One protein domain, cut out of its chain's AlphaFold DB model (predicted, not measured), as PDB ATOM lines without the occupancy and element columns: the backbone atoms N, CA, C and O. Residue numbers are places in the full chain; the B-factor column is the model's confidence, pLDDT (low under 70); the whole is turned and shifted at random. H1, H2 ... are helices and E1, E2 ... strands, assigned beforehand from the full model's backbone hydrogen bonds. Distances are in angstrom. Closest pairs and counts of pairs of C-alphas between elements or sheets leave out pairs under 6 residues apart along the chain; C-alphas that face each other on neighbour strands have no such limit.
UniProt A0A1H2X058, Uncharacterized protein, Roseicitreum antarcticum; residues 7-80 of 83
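Overview. This is residues 7 to 80 of the 83 residues of an uncharacterized protein of Roseicitreum antarcticum (UniProt A0A1H2X058). Three helices, H2, H3 and H4, follow one another in a zigzag, each running opposite to the one before, with the short helix H1 beside them near the middle of the domain; a two-stranded hairpin, E1 and E2, reaches away from the beginning of H2 and makes one end of the long axis. The printed part has 74 residues with four named helices and two named strands, in the order H1, E1, E2, H2, H3, H4, and the sheet, E1 - E2, is antiparallel. The class is mostly helix. The whole is elongated, with spans of 41 by 25 by 18 A, and only just compact, close to loose, with a radius of gyration of the C-alphas of 13.4 A.

Along the chain. H1 is residues 7 to 13, beginning at C-alpha 7 at (-32.208, 47.545, 32.095). E1 is residues 24 to 28, 13.1 A long, and E2 is residues 34 to 38, 13.0 A long. H2, the longest helix, is residues 40 to 53 and measures 20.2 A from C-alpha 40 at (-35.297, 30.308, 22.641) to C-alpha 53. H3 is residues 57 to 67, 15.4 A long. H4 is residues 71 to 78, ending at C-alpha 78 at (-41.836, 50.639, 41.094).

Arrangement. H1 touches no helix. H1 and H2 are near each other, with 5 pairs of C-alphas within 10 A. H1 is close to H3 but not clearly touching, with closest C-alphas Ile 12 and Phe 67 at 5.9 A. H1 is also close to H4 but not clearly touching, with closest C-alphas Leu 8 and Leu 73 at 7.4 A. E1 and E2 form a hairpin at 150 degrees between their directions, with N 25 and O 37 at 2.8 A and N 35 and O 27 at 2.9 A, within hydrogen-bond range. The closest C-alphas of E1 and H2 are those of Ile 24 and Gly 42, 6.5 A apart. H2, with residues 52 to 53 alone, and H3 touch only at the corner, at a steep tilt of 44 degrees, opposite ways; the closest C-alphas are those of Ala 53 and Trp 60, 4.8 A apart. H3 and H4 form a helical hairpin and only just touch, with 3 pairs of C-alphas within 8 A, the closest Leu 64 and Ile 74 at 6.4 A; they run opposite ways at a shallow tilt of 25 degrees. H2 and H4 are apart. In H1, H2, H3 and H4 every O i to N i+4 pair is within hydrogen-bond range.

Size, cuts and confidence. The two C-alphas farthest apart, those of Pro 31 and Thr 56, are 43.5 A from each other. The printed part runs from residue 7 to residue 80 and has no cut. No link is long; the link from H1 to E1, 10 residues, is short, and the other four are tight. The mean pLDDT of the printed part is 96.1, and no printed residue is under 70.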
ATOM      1  N   GLU A   7     -33.061  47.540  30.899       95.88
ATOM      2  CA  GLU A   7     -32.208  47.545  32.095       95.88
ATOM      3  C   GLU A   7     -32.728  46.533  33.130       95.88
ATOM      4  O   GLU A   7     -31.955  45.861  33.809       95.88
ATOM      5  N   LEU A   8     -34.053  46.355  33.202       96.75
ATOM      6  CA  LEU A   8     -34.680  45.302  34.004       96.75
ATOM      7  C   LEU A   8     -34.347  43.902  33.470       96.75
ATOM      8  O   LEU A   8     -34.009  43.022  34.258       96.75
ATOM      9  N   LEU A   9     -34.460  43.684  32.158       96.56
ATOM     10  CA  LEU A   9     -34.140  42.386  31.558       96.56
ATOM     11  C   LEU A   9     -32.663  42.041  31.769       96.56
ATOM     12  O   LEU A   9     -32.364  40.925  32.181       96.56
ATOM     13  N   GLU A  10     -31.767  43.006  31.560       95.94
ATOM     14  CA  GLU A  10     -30.328  42.880  31.813       95.94
ATOM     15  C   GLU A  10     -30.038  42.537  33.277       95.94
ATOM     16  O   GLU A  10     -29.261  41.623  33.548       95.94
ATOM     17  N   ALA A  11     -30.705  43.198  34.225       97.31
ATOM     18  CA  ALA A  11     -30.522  42.921  35.645       97.31
ATOM     19  C   ALA A  11     -31.000  41.519  36.059       97.31
ATOM     20  O   ALA A  11     -30.382  40.905  36.928       97.31
ATOM     21  N   ILE A  12     -32.064  40.997  35.436       97.06
ATOM     22  CA  ILE A  12     -32.534  39.625  35.683       97.06
ATOM     23  C   ILE A  12     -31.535  38.613  35.114       97.06
ATOM     24  O   ILE A  12     -31.172  37.672  35.811       97.06
ATOM     25  N   VAL A  13     -31.069  38.792  33.872       96.19
ATOM     26  CA  VAL A  13     -30.150  37.829  33.229       96.19
ATOM     27  C   VAL A  13     -28.708  37.932  33.729       96.19
ATOM     28  O   VAL A  13     -27.893  37.069  33.417       96.19
ATOM     29  N   TRP A  14     -28.373  38.980  34.487       95.00
ATOM     30  CA  TRP A  14     -27.063  39.129  35.120       95.00
ATOM     31  C   TRP A  14     -26.796  38.060  36.187       95.00
ATOM     32  O   TRP A  14     -25.647  37.674  36.389       95.00
ATOM     33  N   ASN A  15     -27.846  37.586  36.863       95.00
ATOM     34  CA  ASN A  15     -27.759  36.458  37.781       95.00
ATOM     35  C   ASN A  15     -28.166  35.181  37.040       95.00
ATOM     36  O   ASN A  15     -29.338  35.007  36.707       95.00
ATOM     37  N   ASP A  16     -27.210  34.298  36.765       93.75
ATOM     38  CA  ASP A  16     -27.458  33.069  36.009       93.75
ATOM     39  C   ASP A  16     -28.367  32.080  36.751       93.75
ATOM     40  O   ASP A  16     -29.140  31.375  36.104       93.75
ATOM     41  N   ASP A  17     -28.373  32.119  38.085       95.00
ATOM     42  CA  ASP A  17     -29.282  31.345  38.941       95.00
ATOM     43  C   ASP A  17     -30.767  31.746  38.802       95.00
ATOM     44  O   ASP A  17     -31.647  31.033  39.287       95.00
ATOM     45  N   ASN A  18     -31.078  32.875  38.150       96.94
ATOM     46  CA  ASN A  18     -32.464  33.307  37.948       96.94
ATOM     47  C   ASN A  18     -33.209  32.474  36.893       96.94
ATOM     48  O   ASN A  18     -34.441  32.485  36.889       96.94
ATOM     49  N   LEU A  19     -32.489  31.810  35.984       97.19
ATOM     50  CA  LEU A  19     -33.059  31.038  34.879       97.19
ATOM     51  C   LEU A  19     -32.494  29.615  34.852       97.19
ATOM     52  O   LEU A  19     -31.448  29.310  35.421       97.19
ATOM     53  N   THR A  20     -33.190  28.719  34.159       97.44
ATOM     54  CA  THR A  20     -32.756  27.331  34.023       97.44
ATOM     55  C   THR A  20     -31.419  27.236  33.278       97.44
ATOM     56  O   THR A  20     -31.101  28.022  32.383       97.44
ATOM     57  N   TYR A  21     -30.611  26.228  33.618       95.19
ATOM     58  CA  TYR A  21     -29.342  25.977  32.935       95.19
ATOM     59  C   TYR A  21     -29.518  25.879  31.409       95.19
ATOM     60  O   TYR A  21     -30.329  25.097  30.911       95.19
ATOM     61  N   GLY A  22     -28.717  26.647  30.663       95.50
ATOM     62  CA  GLY A  22     -28.809  26.747  29.202       95.50
ATOM     63  C   GLY A  22     -29.783  27.818  28.689       95.50
ATOM     64  O   GLY A  22     -29.867  28.025  27.476       95.50
ATOM     65  N   SER A  23     -30.487  28.527  29.576       97.56
ATOM     66  CA  SER A  23     -31.321  29.681  29.216       97.56
ATOM     67  C   SER A  23     -30.481  30.917  28.894       97.56
ATOM     68  O   SER A  23     -30.762  31.594  27.908       97.56
ATOM     69  N   ILE A  24     -29.420  31.173  29.665       97.44
ATOM     70  CA  ILE A  24     -28.482  32.287  29.457       97.44
ATOM     71  C   ILE A  24     -27.213  31.768  28.775       97.44
ATOM     72  O   ILE A  24     -26.626  30.769  29.193       97.44
ATOM     73  N   ILE A  25     -26.783  32.447  27.714       96.00
ATOM     74  CA  ILE A  25     -25.623  32.080  26.900       96.00
ATOM     75  C   ILE A  25     -24.671  33.274  26.824       96.00
ATOM     76  O   ILE A  25     -25.070  34.374  26.451       96.00
ATOM     77  N   SER A  26     -23.391  33.048  27.116       94.38
ATOM     78  CA  SER A  26     -22.325  34.016  26.836       94.38
ATOM     79  C   SER A  26     -21.755  33.780  25.438       94.38
ATOM     80  O   SER A  26     -21.166  32.732  25.169       94.38
ATOM     81  N   VAL A  27     -21.918  34.754  24.546       94.94
ATOM     82  CA  VAL A  27     -21.376  34.724  23.185       94.94
ATOM     83  C   VAL A  27     -20.113  35.570  23.136       94.94
ATOM     84  O   VAL A  27     -20.172  36.796  23.201       94.94
ATOM     85  N   TYR A  28     -18.965  34.912  22.998       95.25
ATOM     86  CA  TYR A  28     -17.676  35.578  22.835       95.25
ATOM     87  C   TYR A  28     -17.527  36.045  21.387       95.25
ATOM     88  O   TYR A  28     -17.490  35.238  20.457       95.25
ATOM     89  N   THR A  29     -17.450  37.358  21.205       94.38
ATOM     90  CA  THR A  29     -17.245  38.012  19.901       94.38
ATOM     91  C   THR A  29     -15.803  38.488  19.709       94.38
ATOM     92  O   THR A  29     -15.376  38.739  18.584       94.38
ATOM     93  N   GLY A  30     -15.016  38.489  20.789       94.00
ATOM     94  CA  GLY A  30     -13.584  38.751  20.813       94.00
ATOM     95  C   GLY A  30     -12.966  38.316  22.150       94.00
ATOM     96  O   GLY A  30     -13.673  37.769  22.995       94.00
ATOM     97  N   PRO A  31     -11.659  38.552  22.367       90.69
ATOM     98  CA  PRO A  31     -10.973  38.153  23.600       90.69
ATOM     99  C   PRO A  31     -11.551  38.784  24.876       90.69
ATOM    100  O   PRO A  31     -11.531  38.146  25.920       90.69
ATOM    101  N   GLU A  32     -12.082  40.004  24.771       92.56
ATOM    102  CA  GLU A  32     -12.645  40.785  25.887       92.56
ATOM    103  C   GLU A  32     -14.099  41.219  25.616       92.56
ATOM    104  O   GLU A  32     -14.673  42.011  26.359       92.56
ATOM    105  N   GLU A  33     -14.695  40.743  24.518       91.81
ATOM    106  CA  GLU A  33     -16.040  41.138  24.094       91.81
ATOM    107  C   GLU A  33     -16.989  39.950  24.215       91.81
ATOM    108  O   GLU A  33     -16.935  39.005  23.420       91.81
ATOM    109  N   THR A  34     -17.894  40.034  25.188       93.69
ATOM    110  CA  THR A  34     -18.938  39.037  25.427       93.69
ATOM    111  C   THR A  34     -20.304  39.693  25.340       93.69
ATOM    112  O   THR A  34     -20.523  40.777  25.877       93.69
ATOM    113  N   ILE A  35     -21.232  39.012  24.678       93.50
ATOM    114  CA  ILE A  35     -22.645  39.373  24.641       93.50
ATOM    115  C   ILE A  35     -23.410  38.336  25.455       93.50
ATOM    116  O   ILE A  35     -23.266  37.135  25.223       93.50
ATOM    117  N   THR A  36     -24.250  38.796  26.377       94.25
ATOM    118  CA  THR A  36     -25.244  37.941  27.026       94.25
ATOM    119  C   THR A  36     -26.431  37.764  26.087       94.25
ATOM    120  O   THR A  36     -27.043  38.737  25.649       94.25
ATOM    121  N   ALA A  37     -26.748  36.518  25.762       95.06
ATOM    122  CA  ALA A  37     -27.874  36.133  24.927       95.06
ATOM    123  C   ALA A  37     -28.784  35.156  25.679       95.06
ATOM    124  O   ALA A  37     -28.360  34.501  26.631       95.06
ATOM    125  N   LEU A  38     -30.029  35.034  25.224       96.56
ATOM    126  CA  LEU A  38     -30.962  34.016  25.697       96.56
ATOM    127  C   LEU A  38     -31.163  32.959  24.613       96.56
ATOM    128  O   LEU A  38     -31.252  33.295  23.429       96.56
ATOM    129  N   SER A  39     -31.249  31.693  25.015       96.75
ATOM    130  CA  SER A  39     -31.787  30.652  24.140       96.75
ATOM    131  C   SER A  39     -33.281  30.884  23.899       96.75
ATOM    132  O   SER A  39     -33.931  31.612  24.652       96.75
ATOM    133  N   ASP A  40     -33.851  30.237  22.882       96.88
ATOM    134  CA  ASP A  40     -35.297  30.308  22.641       96.88
ATOM    135  C   ASP A  40     -36.090  29.877  23.889       96.88
ATOM    136  O   ASP A  40     -37.042  30.548  24.283       96.88
ATOM    137  N   TYR A  41     -35.623  28.829  24.579       97.00
ATOM    138  CA  TYR A  41     -36.204  28.387  25.847       97.00
ATOM    139  C   TYR A  41     -36.058  29.435  26.959       97.00
ATOM    140  O   TYR A  41     -37.018  29.699  27.673       97.00
ATOM    141  N   GLY A  42     -34.897  30.090  27.071       97.19
ATOM    142  CA  GLY A  42     -34.695  31.165  28.045       97.19
ATOM    143  C   GLY A  42     -35.604  32.375  27.807       97.19
ATOM    144  O   GLY A  42     -36.065  33.003  28.758       97.19
ATOM    145  N   VAL A  43     -35.919  32.687  26.544       97.00
ATOM    146  CA  VAL A  43     -36.902  33.727  26.200       97.00
ATOM    147  C   VAL A  43     -38.309  33.324  26.649       97.00
ATOM    148  O   VAL A  43     -39.029  34.164  27.192       97.00
ATOM    149  N   GLU A  44     -38.711  32.070  26.437       97.62
ATOM    150  CA  GLU A  44     -40.009  31.545  26.884       97.62
ATOM    151  C   GLU A  44     -40.120  31.539  28.415       97.62
ATOM    152  O   GLU A  44     -41.086  32.077  28.957       97.62
ATOM    153  N   GLU A  45     -39.106  31.015  29.106       97.81
ATOM    154  CA  GLU A  45     -39.018  30.965  30.568       97.81
ATOM    155  C   GLU A  45     -39.142  32.365  31.187       97.81
ATOM    156  O   GLU A  45     -40.022  32.607  32.016       97.81
ATOM    157  N   LEU A  46     -38.331  33.321  30.719       97.44
ATOM    158  CA  LEU A  46     -38.375  34.698  31.209       97.44
ATOM    159  C   LEU A  46     -39.727  35.367  30.915       97.44
ATOM    160  O   LEU A  46     -40.256  36.104  31.748       97.44
ATOM    161  N   THR A  47     -40.318  35.097  29.749       97.31
ATOM    162  CA  THR A  47     -41.652  35.612  29.401       97.31
ATOM    163  C   THR A  47     -42.722  35.084  30.357       97.31
ATOM    164  O   THR A  47     -43.591  35.844  30.791       97.31
ATOM    165  N   ASP A  48     -42.662  33.800  30.703       97.25
ATOM    166  CA  ASP A  48     -43.609  33.156  31.606       97.25
ATOM    167  C   ASP A  48     -43.462  33.656  33.049       97.25
ATOM    168  O   ASP A  48     -44.477  33.974  33.677       97.25
ATOM    169  N   MET A  49     -42.228  33.829  33.535       97.12
ATOM    170  CA  MET A  49     -41.936  34.447  34.834       97.12
ATOM    171  C   MET A  49     -42.503  35.865  34.927       97.12
ATOM    172  O   MET A  49     -43.221  36.194  35.870       97.12
ATOM    173  N   LEU A  50     -42.241  36.703  33.919       96.75
ATOM    174  CA  LEU A  50     -42.746  38.078  33.876       96.75
ATOM    175  C   LEU A  50     -44.276  38.116  33.818       96.75
ATOM    176  O   LEU A  50     -44.902  38.947  34.477       96.75
ATOM    177  N   ARG A  51     -44.896  37.209  33.055       96.12
ATOM    178  CA  ARG A  51     -46.358  37.089  32.981       96.12
ATOM    179  C   ARG A  51     -46.963  36.751  34.344       96.12
ATOM    180  O   ARG A  51     -48.012  37.303  34.675       96.12
ATOM    181  N   ASP A  52     -46.339  35.856  35.104       96.94
ATOM    182  CA  ASP A  52     -46.807  35.490  36.442       96.94
ATOM    183  C   ASP A  52     -46.601  36.630  37.451       96.94
ATOM    184  O   ASP A  52     -47.538  37.034  38.143       96.94
ATOM    185  N   ALA A  53     -45.424  37.256  37.433       96.50
ATOM    186  CA  ALA A  53     -45.097  38.393  38.286       96.50
ATOM    187  C   ALA A  53     -46.040  39.589  38.076       96.50
ATOM    188  O   ALA A  53     -46.411  40.273  39.028       96.50
ATOM    189  N   ARG A  54     -46.479  39.839  36.836       94.75
ATOM    190  CA  ARG A  54     -47.356  40.967  36.473       94.75
ATOM    191  C   ARG A  54     -48.829  40.794  36.870       94.75
ATOM    192  O   ARG A  54     -49.632  41.672  36.565       94.75
ATOM    193  N   ARG A  55     -49.215  39.701  37.538       95.56
ATOM    194  CA  ARG A  55     -50.617  39.448  37.920       95.56
ATOM    195  C   ARG A  55     -51.174  40.472  38.911       95.56
ATOM    196  O   ARG A  55     -52.342  40.843  38.793       95.56
ATOM    197  N   THR A  56     -50.378  40.905  39.885       95.88
ATOM    198  CA  THR A  56     -50.744  41.942  40.858       95.88
ATOM    199  C   THR A  56     -49.554  42.859  41.142       95.88
ATOM    200  O   THR A  56     -48.407  42.536  40.841       95.88
ATOM    201  N   THR A  57     -49.815  44.026  41.733       95.56
ATOM    202  CA  THR A  57     -48.744  44.933  42.176       95.56
ATOM    203  C   THR A  57     -47.847  44.279  43.227       95.56
ATOM    204  O   THR A  57     -46.635  44.467  43.189       95.56
ATOM    205  N   ASP A  58     -48.425  43.489  44.134       96.25
ATOM    206  CA  ASP A  58     -47.668  42.826  45.196       96.25
ATOM    207  C   ASP A  58     -46.778  41.713  44.630       96.25
ATOM    208  O   ASP A  58     -45.582  41.719  44.905       96.25
ATOM    209  N   SER A  59     -47.302  40.851  43.743       97.31
ATOM    210  CA  SER A  59     -46.485  39.823  43.072       97.31
ATOM    211  C   SER A  59     -45.378  40.443  42.224       97.31
ATOM    212  O   SER A  59     -44.279  39.904  42.129       97.31
ATOM    213  N   TRP A  60     -45.644  41.609  41.629       97.50
ATOM    214  CA  TRP A  60     -44.641  42.351  40.878       97.50
ATOM    215  C   TRP A  60     -43.533  42.887  41.786       97.50
ATOM    216  O   TRP A  60     -42.357  42.841  41.434       97.50
ATOM    217  N   HIS A  61     -43.890  43.399  42.963       96.88
ATOM    218  CA  HIS A  61     -42.916  43.885  43.929       96.88
ATOM    219  C   HIS A  61     -42.069  42.761  44.523       96.88
ATOM    220  O   HIS A  61     -40.857  42.954  44.612       96.88
ATOM    221  N   GLU A  62     -42.678  41.626  44.873       97.94
ATOM    222  CA  GLU A  62     -41.981  40.426  45.353       97.94
ATOM    223  C   GLU A  62     -41.006  39.903  44.295       97.94
ATOM    224  O   GLU A  62     -39.818  39.774  44.570       97.94
ATOM    225  N   PHE A  63     -41.462  39.747  43.046       98.00
ATOM    226  CA  PHE A  63     -40.601  39.345  41.932       98.00
ATOM    227  C   PHE A  63     -39.378  40.259  41.773       98.00
ATOM    228  O   PHE A  63     -38.258  39.789  41.596       98.00
ATOM    229  N   LEU A  64     -39.576  41.577  41.849       97.75
ATOM    230  CA  LEU A  64     -38.465  42.524  41.774       97.75
ATOM    231  C   LEU A  64     -37.478  42.356  42.935       97.75
ATOM    232  O   LEU A  64     -36.279  42.474  42.713       97.75
ATOM    233  N   ASP A  65     -37.951  42.094  44.153       97.69
ATOM    234  CA  ASP A  65     -37.062  41.898  45.303       97.69
ATOM    235  C   ASP A  65     -36.278  40.580  45.235       97.69
ATOM    236  O   ASP A  65     -35.126  40.559  45.678       97.69
ATOM    237  N   ASP A  66     -36.874  39.535  44.655       97.31
ATOM    238  CA  ASP A  66     -36.288  38.196  44.544       97.31
ATOM    239  C   ASP A  66     -35.304  38.069  43.371       97.31
ATOM    240  O   ASP A  66     -34.245  37.459  43.519       97.31
ATOM    241  N   PHE A  67     -35.623  38.658  42.213       97.31
ATOM    242  CA  PHE A  67     -34.879  38.431  40.964       97.31
ATOM    243  C   PHE A  67     -33.970  39.596  40.546       97.31
ATOM    244  O   PHE A  67     -33.157  39.432  39.634       97.31
ATOM    245  N   VAL A  68     -34.066  40.768  41.187       97.62
ATOM    246  CA  VAL A  68     -33.252  41.948  40.850       97.62
ATOM    247  C   VAL A  68     -32.428  42.397  42.057       97.62
ATOM    248  O   VAL A  68     -32.945  42.731  43.122       97.62
ATOM    249  N   HIS A  69     -31.104  42.448  41.896       96.00
ATOM    250  CA  HIS A  69     -30.219  42.886  42.978       96.00
ATOM    251  C   HIS A  69     -30.187  44.415  43.141       96.00
ATOM    252  O   HIS A  69     -30.121  44.925  44.263       96.00
ATOM    253  N   ASP A  70     -30.245  45.152  42.030       97.50
ATOM    254  CA  ASP A  70     -30.120  46.608  42.014       97.50
ATOM    255  C   ASP A  70     -31.349  47.294  42.639       97.50
ATOM    256  O   ASP A  70     -32.441  47.353  42.067       97.50
ATOM    257  N   LYS A  71     -31.151  47.853  43.836       96.75
ATOM    258  CA  LYS A  71     -32.205  48.527  44.606       96.75
ATOM    259  C   LYS A  71     -32.615  49.878  44.021       96.75
ATOM    260  O   LYS A  71     -33.768  50.277  44.202       96.75
ATOM    261  N   GLU A  72     -31.724  50.574  43.317       97.69
ATOM    262  CA  GLU A  72     -32.062  51.831  42.644       97.69
ATOM    263  C   GLU A  72     -32.935  51.559  41.415       97.69
ATOM    264  O   GLU A  72     -33.967  52.214  41.224       97.69
ATOM    265  N   LEU A  73     -32.585  50.531  40.638       97.56
ATOM    266  CA  LEU A  73     -33.405  50.058  39.528       97.56
ATOM    267  C   LEU A  73     -34.795  49.632  40.008       97.56
ATOM    268  O   LEU A  73     -35.797  50.079  39.447       97.56
ATOM    269  N   ILE A  74     -34.884  48.847  41.087       97.69
ATOM    270  CA  ILE A  74     -36.172  48.452  41.679       97.69
ATOM    271  C   ILE A  74     -37.018  49.683  42.015       97.69
ATOM    272  O   ILE A  74     -38.189  49.746  41.633       97.69
ATOM    273  N   ALA A  75     -36.444  50.688  42.684       97.44
ATOM    274  CA  ALA A  75     -37.167  51.910  43.034       97.44
ATOM    275  C   ALA A  75     -37.687  52.654  41.790       97.44
ATOM    276  O   ALA A  75     -38.853  53.059  41.753       97.44
ATOM    277  N   ARG A  76     -36.859  52.781  40.743       97.12
ATOM    278  CA  ARG A  76     -37.245  53.395  39.460       97.12
ATOM    279  C   ARG A  76     -38.374  52.633  38.771       97.12
ATOM    280  O   ARG A  76     -39.303  53.258  38.260       97.12
ATOM    281  N   ILE A  77     -38.319  51.302  38.754       96.06
ATOM    282  CA  ILE A  77     -39.346  50.459  38.128       96.06
ATOM    283  C   ILE A  77     -40.667  50.526  38.902       96.06
ATOM    284  O   ILE A  77     -41.717  50.654  38.276       96.06
ATOM    285  N   ARG A  78     -40.636  50.512  40.241       95.38
ATOM    286  CA  ARG A  78     -41.836  50.639  41.094       95.38
ATOM    287  C   ARG A  78     -42.524  51.999  40.982       95.38
ATOM    288  O   ARG A  78     -43.728  52.093  41.185       95.38
ATOM    289  N   ALA A  79     -41.776  53.050  40.651       95.25
ATOM    290  CA  ALA A  79     -42.331  54.384  40.441       95.25
ATOM    291  C   ALA A  79     -43.105  54.526  39.112       95.25
ATOM    292  O   ALA A  79     -43.823  55.512  38.926       95.25
ATOM    293  N   LYS A  80     -42.965  53.577  38.176       91.25
ATOM    294  CA  LYS A  80     -43.715  53.577  36.911       91.25
ATOM    295  C   LYS A  80     -45.180  53.179  37.160       91.25
ATOM    296  O   LYS A  80     -45.450  52.385  38.060       91.25
TER     297      LYS A  80